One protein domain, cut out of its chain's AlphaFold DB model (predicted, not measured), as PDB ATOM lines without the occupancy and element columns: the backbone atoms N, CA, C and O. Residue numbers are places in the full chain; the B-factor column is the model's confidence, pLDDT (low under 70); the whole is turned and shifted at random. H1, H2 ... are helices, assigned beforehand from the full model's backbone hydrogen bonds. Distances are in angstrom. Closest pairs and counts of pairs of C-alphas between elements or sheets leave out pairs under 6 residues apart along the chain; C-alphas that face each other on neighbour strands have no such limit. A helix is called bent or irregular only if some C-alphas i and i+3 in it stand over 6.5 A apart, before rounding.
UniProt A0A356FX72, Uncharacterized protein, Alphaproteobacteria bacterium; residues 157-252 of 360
ATOM      1  N   MET A 157     165.746 177.704 186.549       73.62
ATOM      2  CA  MET A 157     165.778 177.114 185.202       73.62
ATOM      3  C   MET A 157     166.703 177.848 184.221       73.62
ATOM      4  O   MET A 157     166.782 177.461 183.055       73.62
ATOM      5  N   LEU A 158     167.353 178.934 184.647       81.38
ATOM      6  CA  LEU A 158     168.337 179.630 183.825       81.38
ATOM      7  C   LEU A 158     169.673 178.887 183.856       81.38
ATOM      8  O   LEU A 158     170.038 178.283 184.863       81.38
ATOM      9  N   SER A 159     170.432 178.981 182.762       87.56
ATOM     10  CA  SER A 159     171.844 178.607 182.814       87.56
ATOM     11  C   SER A 159     172.586 179.515 183.796       87.56
ATOM     12  O   SER A 159     172.152 180.636 184.069       87.56
ATOM     13  N   GLU A 160     173.728 179.054 184.302       88.50
ATOM     14  CA  GLU A 160     174.552 179.837 185.226       88.50
ATOM     15  C   GLU A 160     174.912 181.213 184.644       88.50
ATOM     16  O   GLU A 160     174.684 182.233 185.289       88.50
ATOM     17  N   GLY A 161     175.348 181.256 183.380       90.00
ATOM     18  CA  GLY A 161     175.641 182.511 182.687       90.00
ATOM     19  C   GLY A 161     174.420 183.421 182.526       90.00
ATOM     20  O   GLY A 161     174.495 184.614 182.812       90.00
ATOM     21  N   ASP A 162     173.262 182.870 182.145       90.56
ATOM     22  CA  ASP A 162     172.026 183.653 182.018       90.56
ATOM     23  C   ASP A 162     171.579 184.215 183.381       90.56
ATOM     24  O   ASP A 162     171.114 185.355 183.466       90.56
ATOM     25  N   ARG A 163     171.743 183.435 184.456       89.88
ATOM     26  CA  ARG A 163     171.470 183.868 185.829       89.88
ATOM     27  C   ARG A 163     172.410 184.996 186.243       89.88
ATOM     28  O   ARG A 163     171.935 185.980 186.804       89.88
ATOM     29  N   ASN A 164     173.699 184.894 185.934       92.31
ATOM     30  CA  ASN A 164     174.688 185.921 186.258       92.31
ATOM     31  C   ASN A 164     174.352 187.257 185.584       92.31
ATOM     32  O   ASN A 164     174.318 188.285 186.261       92.31
ATOM     33  N   ILE A 165     173.981 187.237 184.299       94.38
ATOM     34  CA  ILE A 165     173.521 188.438 183.585       94.38
ATOM     35  C   ILE A 165     172.304 189.036 184.301       94.38
ATOM     36  O   ILE A 165     172.295 190.219 184.634       94.38
ATOM     37  N   VAL A 166     171.283 188.223 184.587       91.69
ATOM     38  CA  VAL A 166     170.062 188.683 185.269       91.69
ATOM     39  C   VAL A 166     170.369 189.307 186.628       91.69
ATOM     40  O   VAL A 166     169.862 190.388 186.930       91.69
ATOM     41  N   MET A 167     171.227 188.670 187.426       90.19
ATOM     42  CA  MET A 167     171.622 189.180 188.736       90.19
ATOM     43  C   MET A 167     172.340 190.523 188.626       90.19
ATOM     44  O   MET A 167     172.035 191.419 189.403       90.19
ATOM     45  N   ARG A 168     173.211 190.727 187.631       94.81
ATOM     46  CA  ARG A 168     173.868 192.029 187.404       94.81
ATOM     47  C   ARG A 168     172.859 193.145 187.124       94.81
ATOM     48  O   ARG A 168     172.960 194.219 187.714       94.81
ATOM     49  N   PHE A 169     171.851 192.883 186.286       95.38
ATOM     50  CA  PHE A 169     170.776 193.844 186.014       95.38
ATOM     51  C   PHE A 169     169.920 194.129 187.255       95.38
ATOM     52  O   PHE A 169     169.594 195.286 187.513       95.38
ATOM     53  N   LEU A 170     169.564 193.100 188.031       91.12
ATOM     54  CA  LEU A 170     168.807 193.266 189.275       91.12
ATOM     55  C   LEU A 170     169.597 194.064 190.312       91.12
ATOM     56  O   LEU A 170     169.054 194.985 190.918       91.12
ATOM     57  N   THR A 171     170.883 193.756 190.475       91.38
ATOM     58  CA  THR A 171     171.767 194.484 191.382       91.38
ATOM     59  C   THR A 171     171.886 195.944 190.967       91.38
ATOM     60  O   THR A 171     171.711 196.818 191.806       91.38
ATOM     61  N   PHE A 172     172.090 196.249 189.681       95.69
ATOM     62  CA  PHE A 172     172.164 197.642 189.235       95.69
ATOM     63  C   PHE A 172     170.829 198.384 189.423       95.69
ATOM     64  O   PHE A 172     170.815 199.524 189.887       95.69
ATOM     65  N   LYS A 173     169.694 197.735 189.128       89.88
ATOM     66  CA  LYS A 173     168.358 198.292 189.395       89.88
ATOM     67  C   LYS A 173     168.185 198.636 190.878       89.88
ATOM     68  O   LYS A 173     167.715 199.724 191.189       89.88
ATOM     69  N   ARG A 174     168.646 197.765 191.782       91.69
ATOM     70  CA  ARG A 174     168.681 198.036 193.225       91.69
ATOM     71  C   ARG A 174     169.564 199.240 193.564       91.69
ATOM     72  O   ARG A 174     169.108 200.121 194.280       91.69
ATOM     73  N   LEU A 175     170.782 199.325 193.014       94.56
ATOM     74  CA  LEU A 175     171.674 200.479 193.226       94.56
ATOM     75  C   LEU A 175     171.012 201.800 192.812       94.56
ATOM     76  O   LEU A 175     171.187 202.816 193.477       94.56
ATOM     77  N   ARG A 176     170.243 201.793 191.724       93.25
ATOM     78  CA  ARG A 176     169.473 202.952 191.263       93.25
ATOM     79  C   ARG A 176     168.345 203.314 192.231       93.25
ATOM     80  O   ARG A 176     168.204 204.479 192.598       93.25
ATOM     81  N   ASP A 177     167.566 202.321 192.652       84.88
ATOM     82  CA  ASP A 177     166.431 202.512 193.561       84.88
ATOM     83  C   ASP A 177     166.899 203.034 194.937       84.88
ATOM     84  O   ASP A 177     166.271 203.921 195.515       84.88
ATOM     85  N   GLU A 178     168.061 202.568 195.408       88.50
ATOM     86  CA  GLU A 178     168.719 202.992 196.654       88.50
ATOM     87  C   GLU A 178     169.624 204.234 196.496       88.50
ATOM     88  O   GLU A 178     170.310 204.626 197.435       88.50
ATOM     89  N   ARG A 179     169.608 204.900 195.331       87.94
ATOM     90  CA  ARG A 179     170.343 206.156 195.050       87.94
ATOM     91  C   ARG A 179     171.874 206.059 195.038       87.94
ATOM     92  O   ARG A 179     172.549 207.086 195.042       87.94
ATOM     93  N   TYR A 180     172.434 204.861 194.916       92.06
ATOM     94  CA  TYR A 180     173.852 204.660 194.596       92.06
ATOM     95  C   TYR A 180     174.162 204.897 193.110       92.06
ATOM     96  O   TYR A 180     175.290 205.253 192.749       92.06
ATOM     97  N   ALA A 181     173.161 204.727 192.242       94.00
ATOM     98  CA  ALA A 181     173.209 205.035 190.816       94.00
ATOM     99  C   ALA A 181     172.070 205.976 190.400       94.00
ATOM    100  O   ALA A 181     170.999 205.999 191.003       94.00
ATOM    101  N   THR A 182     172.304 206.764 189.358       91.69
ATOM    102  CA  THR A 182     171.289 207.636 188.760       91.69
ATOM    103  C   THR A 182     170.433 206.870 187.749       91.69
ATOM    104  O   THR A 182     170.851 205.850 187.195       91.69
ATOM    105  N   GLU A 183     169.233 207.383 187.458       91.56
ATOM    106  CA  GLU A 183     168.374 206.817 186.407       91.56
ATOM    107  C   GLU A 183     169.074 206.848 185.040       91.56
ATOM    108  O   GLU A 183     168.995 205.886 184.282       91.56
ATOM    109  N   GLN A 184     169.823 207.916 184.745       91.31
ATOM    110  CA  GLN A 184     170.533 208.051 183.475       91.31
ATOM    111  C   GLN A 184     171.631 206.994 183.312       91.31
ATOM    112  O   GLN A 184     171.756 206.393 182.246       91.31
ATOM    113  N   GLU A 185     172.407 206.726 184.366       94.75
ATOM    114  CA  GLU A 185     173.427 205.669 184.345       94.75
ATOM    115  C   GLU A 185     172.800 204.293 184.132       94.75
ATOM    116  O   GLU A 185     173.319 203.497 183.347       94.75
ATOM    117  N   TRP A 186     171.660 204.026 184.777       95.12
ATOM    118  CA  TRP A 186     170.901 202.802 184.544       95.12
ATOM    119  C   TRP A 186     170.450 202.686 183.089       95.12
ATOM    120  O   TRP A 186     170.712 201.663 182.463       95.12
ATOM    121  N   LEU A 187     169.814 203.714 182.526       94.56
ATOM    122  CA  LEU A 187     169.325 203.685 181.145       94.56
ATOM    123  C   LEU A 187     170.470 203.491 180.139       94.56
ATOM    124  O   LEU A 187     170.378 202.625 179.262       94.56
ATOM    125  N   ASN A 188     171.573 204.222 180.301       94.62
ATOM    126  CA  ASN A 188     172.747 204.103 179.435       94.62
ATOM    127  C   ASN A 188     173.319 202.674 179.477       94.62
ATOM    128  O   ASN A 188     173.479 202.029 178.444       94.62
ATOM    129  N   ARG A 189     173.557 202.122 180.670       97.56
ATOM    130  CA  ARG A 189     174.148 200.781 180.824       97.56
ATOM    131  C   ARG A 189     173.175 199.664 180.444       97.56
ATOM    132  O   ARG A 189     173.582 198.658 179.858       97.56
ATOM    133  N   ARG A 190     171.881 199.839 180.729       95.94
ATOM    134  CA  ARG A 190     170.817 198.904 180.345       95.94
ATOM    135  C   ARG A 190     170.764 198.759 178.836       95.94
ATOM    136  O   ARG A 190     170.799 197.635 178.355       95.94
ATOM    137  N   THR A 191     170.675 199.867 178.103       93.81
ATOM    138  CA  THR A 191     170.534 199.848 176.637       93.81
ATOM    139  C   THR A 191     171.716 199.156 175.958       93.81
ATOM    140  O   THR A 191     171.511 198.310 175.093       93.81
ATOM    141  N   VAL A 192     172.939 199.426 176.417       95.50
ATOM    142  CA  VAL A 192     174.177 198.854 175.865       95.50
ATOM    143  C   VAL A 192     174.295 197.341 176.075       95.50
ATOM    144  O   VAL A 192     174.862 196.642 175.226       95.50
ATOM    145  N   ASN A 193     173.747 196.829 177.181       96.88
ATOM    146  CA  ASN A 193     173.844 195.421 177.571       96.88
ATOM    147  C   ASN A 193     172.545 194.631 177.387       96.88
ATOM    148  O   ASN A 193     172.493 193.448 177.728       96.88
ATOM    149  N   LEU A 194     171.483 195.253 176.871       96.31
ATOM    150  CA  LEU A 194     170.151 194.650 176.849       96.31
ATOM    151  C   LEU A 194     170.108 193.340 176.051       96.31
ATOM    152  O   LEU A 194     169.347 192.441 176.406       96.31
ATOM    153  N   GLY A 195     170.969 193.168 175.042       95.69
ATOM    154  CA  GLY A 195     171.074 191.907 174.304       95.69
ATOM    155  C   GLY A 195     171.631 190.726 175.104       95.69
ATOM    156  O   GLY A 195     171.552 189.593 174.652       95.69
ATOM    157  N   GLY A 196     172.124 190.933 176.327       95.38
ATOM    158  CA  GLY A 196     172.379 189.832 177.266       95.38
ATOM    159  C   GLY A 196     171.078 189.220 177.798       95.38
ATOM    160  O   GLY A 196     171.006 188.018 178.069       95.38
ATOM    161  N   LEU A 197     170.024 190.035 177.910       95.81
ATOM    162  CA  LEU A 197     168.677 189.601 178.279       95.81
ATOM    163  C   LEU A 197     167.844 189.193 177.057       95.81
ATOM    164  O   LEU A 197     167.055 188.255 177.168       95.81
ATOM    165  N   LEU A 198     168.044 189.875 175.923       96.62
ATOM    166  CA  LEU A 198     167.305 189.726 174.662       96.62
ATOM    167  C   LEU A 198     168.255 189.379 173.495       96.62
ATOM    168  O   LEU A 198     168.528 190.222 172.635       96.62
ATOM    169  N   PRO A 199     168.830 188.167 173.490       95.62
ATOM    170  CA  PRO A 199     169.937 187.818 172.604       95.62
ATOM    171  C   PRO A 199     169.567 187.618 171.128       95.62
ATOM    172  O   PRO A 199     170.476 187.480 170.311       95.62
ATOM    173  N   TYR A 200     168.281 187.565 170.770       95.31
ATOM    174  CA  TYR A 200     167.834 187.297 169.399       95.31
ATOM    175  C   TYR A 200     167.365 188.540 168.637       95.31
ATOM    176  O   TYR A 200     167.233 188.477 167.414       95.31
ATOM    177  N   THR A 201     167.120 189.660 169.320       94.44
ATOM    178  CA  THR A 201     166.736 190.931 168.678       94.44
ATOM    179  C   THR A 201     167.782 192.026 168.785       94.44
ATOM    180  O   THR A 201     167.759 192.950 167.974       94.44
ATOM    181  N   LEU A 202     168.691 191.943 169.758       94.44
ATOM    182  CA  LEU A 202     169.633 193.014 170.064       94.44
ATOM    183  C   LEU A 202     171.086 192.570 169.933       94.44
ATOM    184  O   LEU A 202     171.412 191.383 169.895       94.44
ATOM    185  N   THR A 203     171.973 193.560 169.886       94.25
ATOM    186  CA  THR A 203     173.415 193.330 169.895       94.25
ATOM    187  C   THR A 203     173.837 192.659 171.205       94.25
ATOM    188  O   THR A 203     173.377 193.072 172.274       94.25
ATOM    189  N   PRO A 204     174.721 191.643 171.166       95.00
ATOM    190  CA  PRO A 204     175.174 190.971 172.377       95.00
ATOM    191  C   PRO A 204     175.762 191.950 173.397       95.00
ATOM    192  O   PRO A 204     176.386 192.954 173.031       95.00
ATOM    193  N   ALA A 205     175.566 191.652 174.682       95.12
ATOM    194  CA  ALA A 205     176.090 192.486 175.758       95.12
ATOM    195  C   ALA A 205     177.620 192.408 175.861       95.12
ATOM    196  O   ALA A 205     178.262 191.626 175.152       95.12
ATOM    197  N   GLY A 206     178.196 193.222 176.749       92.81
ATOM    198  CA  GLY A 206     179.630 193.198 177.020       92.81
ATOM    199  C   GLY A 206     180.138 191.804 177.394       92.81
ATOM    200  O   GLY A 206     179.438 191.018 178.036       92.81
ATOM    201  N   LEU A 207     181.356 191.491 176.962       92.19
ATOM    202  CA  LEU A 207     182.031 190.248 177.314       92.19
ATOM    203  C   LEU A 207     182.209 190.154 178.838       92.19
ATOM    204  O   LEU A 207     182.572 191.135 179.482       92.19
ATOM    205  N   GLY A 208     181.968 188.970 179.406       90.00
ATOM    206  CA  GLY A 208     182.149 188.703 180.835       90.00
ATOM    207  C   GLY A 208     180.919 188.975 181.706       90.00
ATOM    208  O   GLY A 208     180.973 188.776 182.918       90.00
ATOM    209  N   LEU A 209     179.790 189.392 181.126       93.38
ATOM    210  CA  LEU A 209     178.538 189.573 181.876       93.38
ATOM    211  C   LEU A 209     177.921 188.251 182.352       93.38
ATOM    212  O   LEU A 209     177.155 188.234 183.312       93.38
ATOM    213  N   ASP A 210     178.269 187.154 181.694       92.31
ATOM    214  CA  ASP A 210     177.930 185.783 182.055       92.31
ATOM    215  C   ASP A 210     178.800 185.222 183.193       92.31
ATOM    216  O   ASP A 210     178.468 184.180 183.762       92.31
ATOM    217  N   LEU A 211     179.874 185.914 183.584       91.00
ATOM    218  CA  LEU A 211     180.718 185.522 184.712       91.00
ATOM    219  C   LEU A 211     180.046 185.841 186.054       91.00
ATOM    220  O   LEU A 211     179.320 186.844 186.157       91.00
ATOM    221  N   PRO A 212     180.323 185.043 187.106       85.88
ATOM    222  CA  PRO A 212     179.774 185.278 188.435       85.88
ATOM    223  C   PRO A 212     180.101 186.695 188.915       85.88
ATOM    224  O   PRO A 212     181.221 187.184 188.760       85.88
ATOM    225  N   ALA A 213     179.095 187.359 189.477       78.50
ATOM    226  CA  ALA A 213     179.219 188.696 190.040       78.50
ATOM    227  C   ALA A 213     179.188 188.628 191.574       78.50
ATOM    228  O   ALA A 213     178.508 187.756 192.123       78.50
ATOM    229  N   PRO A 214     179.868 189.553 192.275       79.62
ATOM    230  CA  PRO A 214     179.678 189.735 193.708       79.62
ATOM    231  C   PRO A 214     178.206 189.998 194.047       79.62
ATOM    232  O   PRO A 214     177.471 190.594 193.255       79.62
ATOM    233  N   ASP A 215     177.791 189.587 195.245       82.62
ATOM    234  CA  ASP A 215     176.444 189.868 195.739       82.62
ATOM    235  C   ASP A 215     176.197 191.381 195.862       82.62
ATOM    236  O   ASP A 215     177.105 192.160 196.172       82.62
ATOM    237  N   GLY A 216     174.947 191.805 195.659       79.56
ATOM    238  CA  GLY A 216     174.577 193.217 195.704       79.56
ATOM    239  C   GLY A 216     174.929 193.898 197.028       79.56
ATOM    240  O   GLY A 216     175.338 195.056 197.013       79.56
ATOM    241  N   ASN A 217     174.868 193.185 198.157       82.31
ATOM    242  CA  ASN A 217     175.230 193.752 199.460       82.31
ATOM    243  C   ASN A 217     176.730 194.059 199.563       82.31
ATOM    244  O   ASN A 217     177.117 195.046 200.185       82.31
ATOM    245  N   VAL A 218     177.579 193.251 198.921       89.81
ATOM    246  CA  VAL A 218     179.029 193.495 198.867       89.81
ATOM    247  C   VAL A 218     179.318 194.757 198.056       89.81
ATOM    248  O   VAL A 218     180.149 195.575 198.451       89.81
ATOM    249  N   ILE A 219     178.598 194.947 196.947       88.94
ATOM    250  CA  ILE A 219     178.734 196.133 196.095       88.94
ATOM    251  C   ILE A 219     178.264 197.391 196.831       88.94
ATOM    252  O   ILE A 219     178.987 198.385 196.847       88.94
ATOM    253  N   ILE A 220     177.103 197.336 197.491       87.69
ATOM    254  CA  ILE A 220     176.579 198.434 198.317       87.69
ATOM    255  C   ILE A 220     177.572 198.794 199.424       87.69
ATOM    256  O   ILE A 220     177.952 199.955 199.543       87.69
ATOM    257  N   GLY A 221     178.089 197.801 200.155       89.31
ATOM    258  CA  GLY A 221     179.078 198.032 201.208       89.31
ATOM    259  C   GLY A 221     180.359 198.704 200.702       89.31
ATOM    260  O   GLY A 221     180.924 199.551 201.396       89.31
ATOM    261  N   ARG A 222     180.803 198.389 199.475       91.25
ATOM    262  CA  ARG A 222     181.941 199.076 198.842       91.25
ATOM    263  C   ARG A 222     181.604 200.531 198.500       91.25
ATOM    264  O   ARG A 222     182.428 201.407 198.745       91.25
ATOM    265  N   LEU A 223     180.410 200.799 197.971       92.94
ATOM    266  CA  LEU A 223     179.966 202.158 197.637       92.94
ATOM    267  C   LEU A 223     179.761 203.026 198.888       92.94
ATOM    268  O   LEU A 223     180.165 204.187 198.894       92.94
ATOM    269  N   ASP A 224     179.221 202.462 199.969       93.38
ATOM    270  CA  ASP A 224     179.124 203.139 201.268       93.38
ATOM    271  C   ASP A 224     180.503 203.462 201.848       93.38
ATOM    272  O   ASP A 224     180.724 204.564 202.347       93.38
ATOM    273  N   ALA A 225     181.456 202.528 201.759       93.62
ATOM    274  CA  ALA A 225     182.821 202.772 202.213       93.62
ATOM    275  C   ALA A 225     183.483 203.929 201.447       93.62
ATOM    276  O   ALA A 225     184.154 204.754 202.068       93.62
ATOM    277  N   LEU A 226     183.257 204.027 200.130       90.81
ATOM    278  CA  LEU A 226     183.728 205.155 199.321       90.81
ATOM    279  C   LEU A 226     183.071 206.473 199.746       90.81
ATOM    280  O   LEU A 226     183.779 207.464 199.928       90.81
ATOM    281  N   ARG A 227     181.748 206.489 199.956       89.19
ATOM    282  CA  ARG A 227     181.035 207.682 200.439       89.19
ATOM    283  C   ARG A 227     181.593 208.158 201.781       89.19
ATOM    284  O   ARG A 227     181.938 209.328 201.916       89.19
ATOM    285  N   ASN A 228     181.775 207.249 202.735       93.25
ATOM    286  CA  ASN A 228     182.317 207.579 204.054       93.25
ATOM    287  C   ASN A 228     183.769 208.080 203.967       93.25
ATOM    288  O   ASN A 228     184.150 209.010 204.673       93.25
ATOM    289  N   ALA A 229     184.594 207.492 203.093       90.50
ATOM    290  CA  ALA A 229     185.959 207.963 202.862       90.50
ATOM    291  C   ALA A 229     185.985 209.395 202.303       90.50
ATOM    292  O   ALA A 229     186.826 210.197 202.713       90.50
ATOM    293  N   LEU A 230     185.048 209.736 201.412       87.06
ATOM    294  CA  LEU A 230     184.885 211.096 200.900       87.06
ATOM    295  C   LEU A 230     184.442 212.068 202.007       87.06
ATOM    296  O   LEU A 230     185.011 213.151 202.132       87.06
ATOM    297  N   GLU A 231     183.472 211.677 202.839       93.69
ATOM    298  CA  GLU A 231     182.981 212.484 203.971       93.69
ATOM    299  C   GLU A 231     184.084 212.780 204.996       93.69
ATOM    300  O   GLU A 231     184.218 213.911 205.468       93.69
ATOM    301  N   MET A 232     184.935 211.791 205.281       94.19
ATOM    302  CA  MET A 232     186.106 211.944 206.150       94.19
ATOM    303  C   MET A 232     187.282 212.664 205.475       94.19
ATOM    304  O   MET A 232     188.318 212.858 206.108       94.19
ATOM    305  N   ARG A 233     187.142 213.068 204.204       90.44
ATOM    306  CA  ARG A 233     188.197 213.692 203.385       90.44
ATOM    307  C   ARG A 233     189.452 212.824 203.232       90.44
ATOM    308  O   ARG A 233     190.543 213.350 203.039       90.44
ATOM    309  N   ALA A 234     189.297 211.503 203.303       91.62
ATOM    310  CA  ALA A 234     190.374 210.551 203.038       91.62
ATOM    311  C   ALA A 234     190.652 210.395 201.532       91.62
ATOM    312  O   ALA A 234     191.745 209.987 201.156       91.62
ATOM    313  N   ILE A 235     189.670 210.726 200.685       89.94
ATOM    314  CA  ILE A 235     189.780 210.755 199.221       89.94
ATOM    315  C   ILE A 235     189.168 212.039 198.659       89.94
ATOM    316  O   ILE A 235     188.305 212.671 199.275       89.94
ATOM    317  N   THR A 236     189.589 212.411 197.458       89.75
ATOM    318  CA  THR A 236     189.041 213.544 196.709       89.75
ATOM    319  C   THR A 236     187.726 213.176 196.003       89.75
ATOM    320  O   THR A 236     187.487 212.006 195.687       89.75
ATOM    321  N   PRO A 237     186.875 214.160 195.648       92.06
ATOM    322  CA  PRO A 237     185.672 213.908 194.848       92.06
ATOM    323  C   PRO A 237     185.964 213.225 193.504       92.06
ATOM    324  O   PRO A 237     185.161 212.425 193.023       92.06
ATOM    325  N   ARG A 238     187.123 213.522 192.903       89.38
ATOM    326  CA  ARG A 238     187.558 212.921 191.637       89.38
ATOM    327  C   ARG A 238     187.904 211.442 191.806       89.38
ATOM    328  O   ARG A 238     187.480 210.637 190.983       89.38
ATOM    329  N   GLU A 239     188.630 211.089 192.863       89.19
ATOM    330  CA  GLU A 239     188.956 209.692 193.190       89.19
ATOM    331  C   GLU A 239     187.700 208.899 193.541       89.19
ATOM    332  O   GLU A 239     187.497 207.810 193.014       89.19
ATOM    333  N   HIS A 240     186.802 209.480 194.341       92.25
ATOM    334  CA  HIS A 240     185.506 208.876 194.634       92.25
ATOM    335  C   HIS A 240     184.716 208.567 193.352       92.25
ATOM    336  O   HIS A 240     184.200 207.460 193.190       92.25
ATOM    337  N   ALA A 241     184.622 209.532 192.429       89.88
ATOM    338  CA  ALA A 241     183.921 209.340 191.163       89.88
ATOM    339  C   ALA A 241     184.571 208.246 190.301       89.88
ATOM    340  O   ALA A 241     183.853 207.418 189.744       89.88
ATOM    341  N   ALA A 242     185.905 208.207 190.229       92.44
ATOM    342  CA  ALA A 242     186.640 207.191 189.480       92.44
ATOM    343  C   ALA A 242     186.434 205.781 190.058       92.44
ATOM    344  O   ALA A 242     186.091 204.861 189.320       92.44
ATOM    345  N   GLU A 243     186.565 205.612 191.375       94.25
ATOM    346  CA  GLU A 243     186.356 204.323 192.049       94.25
ATOM    347  C   GLU A 243     184.918 203.824 191.909       94.25
ATOM    348  O   GLU A 243     184.674 202.654 191.598       94.25
ATOM    349  N   ARG A 244     183.945 204.722 192.091       95.75
ATOM    350  CA  ARG A 244     182.534 204.404 191.874       95.75
ATOM    351  C   ARG A 244     182.296 203.947 190.438       95.75
ATOM    352  O   ARG A 244     181.614 202.946 190.230       95.75
ATOM    353  N   GLU A 245     182.851 204.659 189.464       92.50
ATOM    354  CA  GLU A 245     182.700 204.316 188.053       92.50
ATOM    355  C   GLU A 245     183.301 202.942 187.739       92.50
ATOM    356  O   GLU A 245     182.650 202.142 187.074       92.50
ATOM    357  N   ILE A 246     184.462 202.600 188.306       92.75
ATOM    358  CA  ILE A 246     185.074 201.266 188.170       92.75
ATOM    359  C   ILE A 246     184.136 200.165 188.688       92.75
ATOM    360  O   ILE A 246     183.978 199.128 188.041       92.75
ATOM    361  N   ILE A 247     183.486 200.376 189.838       94.50
ATOM    362  CA  ILE A 247     182.529 199.411 190.406       94.50
ATOM    363  C   ILE A 247     181.331 199.219 189.473       94.50
ATOM    364  O   ILE A 247     180.919 198.086 189.217       94.50
ATOM    365  N   LEU A 248     180.765 200.320 188.972       94.94
ATOM    366  CA  LEU A 248     179.608 200.273 188.082       94.94
ATOM    367  C   LEU A 248     179.959 199.654 186.724       94.94
ATOM    368  O   LEU A 248     179.164 198.872 186.202       94.94
ATOM    369  N   GLU A 249     181.147 199.938 186.188       92.75
ATOM    370  CA  GLU A 249     181.641 199.382 184.926       92.75
ATOM    371  C   GLU A 249     181.902 197.876 185.026       92.75
ATOM    372  O   GLU A 249     181.521 197.124 184.131       92.75
ATOM    373  N   ALA A 250     182.452 197.411 186.153       92.31
ATOM    374  CA  ALA A 250     182.644 195.986 186.418       92.31
ATOM    375  C   ALA A 250     181.319 195.223 186.606       92.31
ATOM    376  O   ALA A 250     181.244 194.015 186.347       92.31
ATOM    377  N   LEU A 251     180.268 195.903 187.079       94.56
ATOM    378  CA  LEU A 251     178.946 195.307 187.259       94.56
ATOM    379  C   LEU A 251     178.174 195.241 185.936       94.56
ATOM    380  O   LEU A 251     177.750 194.152 185.534       94.56
ATOM    381  N   LEU A 252     177.982 196.395 185.291       96.12
ATOM    382  CA  LEU A 252     177.224 196.558 184.055       96.12
ATOM    383  C   LEU A 252     177.865 197.676 183.202       96.12
ATOM    384  O   LEU A 252     177.595 198.853 183.447       96.12
TER     385      LEU A 252
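Overview. This is residues 157 to 252 of the 360 residues of an uncharacterized protein of Alphaproteobacteria bacterium (UniProt A0A356FX72). Two helical hairpins, H1 with H2 and H3 with H4, are set offset along the long axis, and residues 248 to 251 of H4 pack on residues 168 to 172 of H1. A long link, residues 197 to 215, joins the hairpins, while the turn between H3 and H4 lies towards the opposite end of the long axis from Tyr 200. The printed part has 96 residues with four named helices, in the order H1, H2, H3, H4, and no named strand; its class is all helix. It is compact, with a radius of gyration of the C-alphas of 14.3 A, and its outline is only just a rod, spanning 47 by 24 by 22 A.

Along the chain. H1, residues 160 to 177, begins at C-alpha 160 (174.552, 179.837, 185.226) and is 25.5 A long from first to last C-alpha. H2, residues 183 to 196, measures 19.7 A and is irregular: C-alphas 192 and 195 are 7.8 A apart. H3, residues 216 to 231, begins at C-alpha 216 (174.577, 193.217, 195.704) and measures 22.6 A. H4, residues 237 to 251, measures 21.2 A and ends at C-alpha 251 (178.946, 195.307, 187.259).

Arrangement. H1 and H2 form a helical hairpin: they touch, at a shallow tilt of 11 degrees, opposite ways. Their closest C-alphas, those of Arg 176 and Glu 183, are 6.3 A apart. H3 and H4 form the other helical hairpin and touch at a shallow tilt of 7 degrees, opposite ways. Their closest C-alphas are those of Leu 226 and His 240, 6.2 A apart. H1 and H4 only just touch, with 3 pairs of C-alphas within 8 A, through residues 168 to 172 of H1 and 248 to 251 of H4. Their closest C-alphas, those of Arg 168 and Leu 251, are 6.0 A apart, and the helices run opposite ways at a shallow tilt of 34 degrees, only just short of steep. H1 and H3 are close but not clearly touching, with the closest C-alphas, those of Thr 171 and Gly 216, 5.3 A apart. H2 and H4 are near each other, with 5 pairs of C-alphas within 10 A, and H2 and H3 are apart. In H1, H3 and H4 every O i to N i+4 pair is within hydrogen-bond range; in H2, 8 of 10 are.

Size, cuts and confidence. The two C-alphas farthest apart, those of Tyr 200 and Met 232, are 47.9 A apart. The printed part has no cut. The links from H1 to H2 and from H3 to H4 are tight, with 5 residues each; the link from H2 to H3, with 19 residues, is long. The mean pLDDT of the printed part is 91.5, and no printed residue is under 70 in this predicted model.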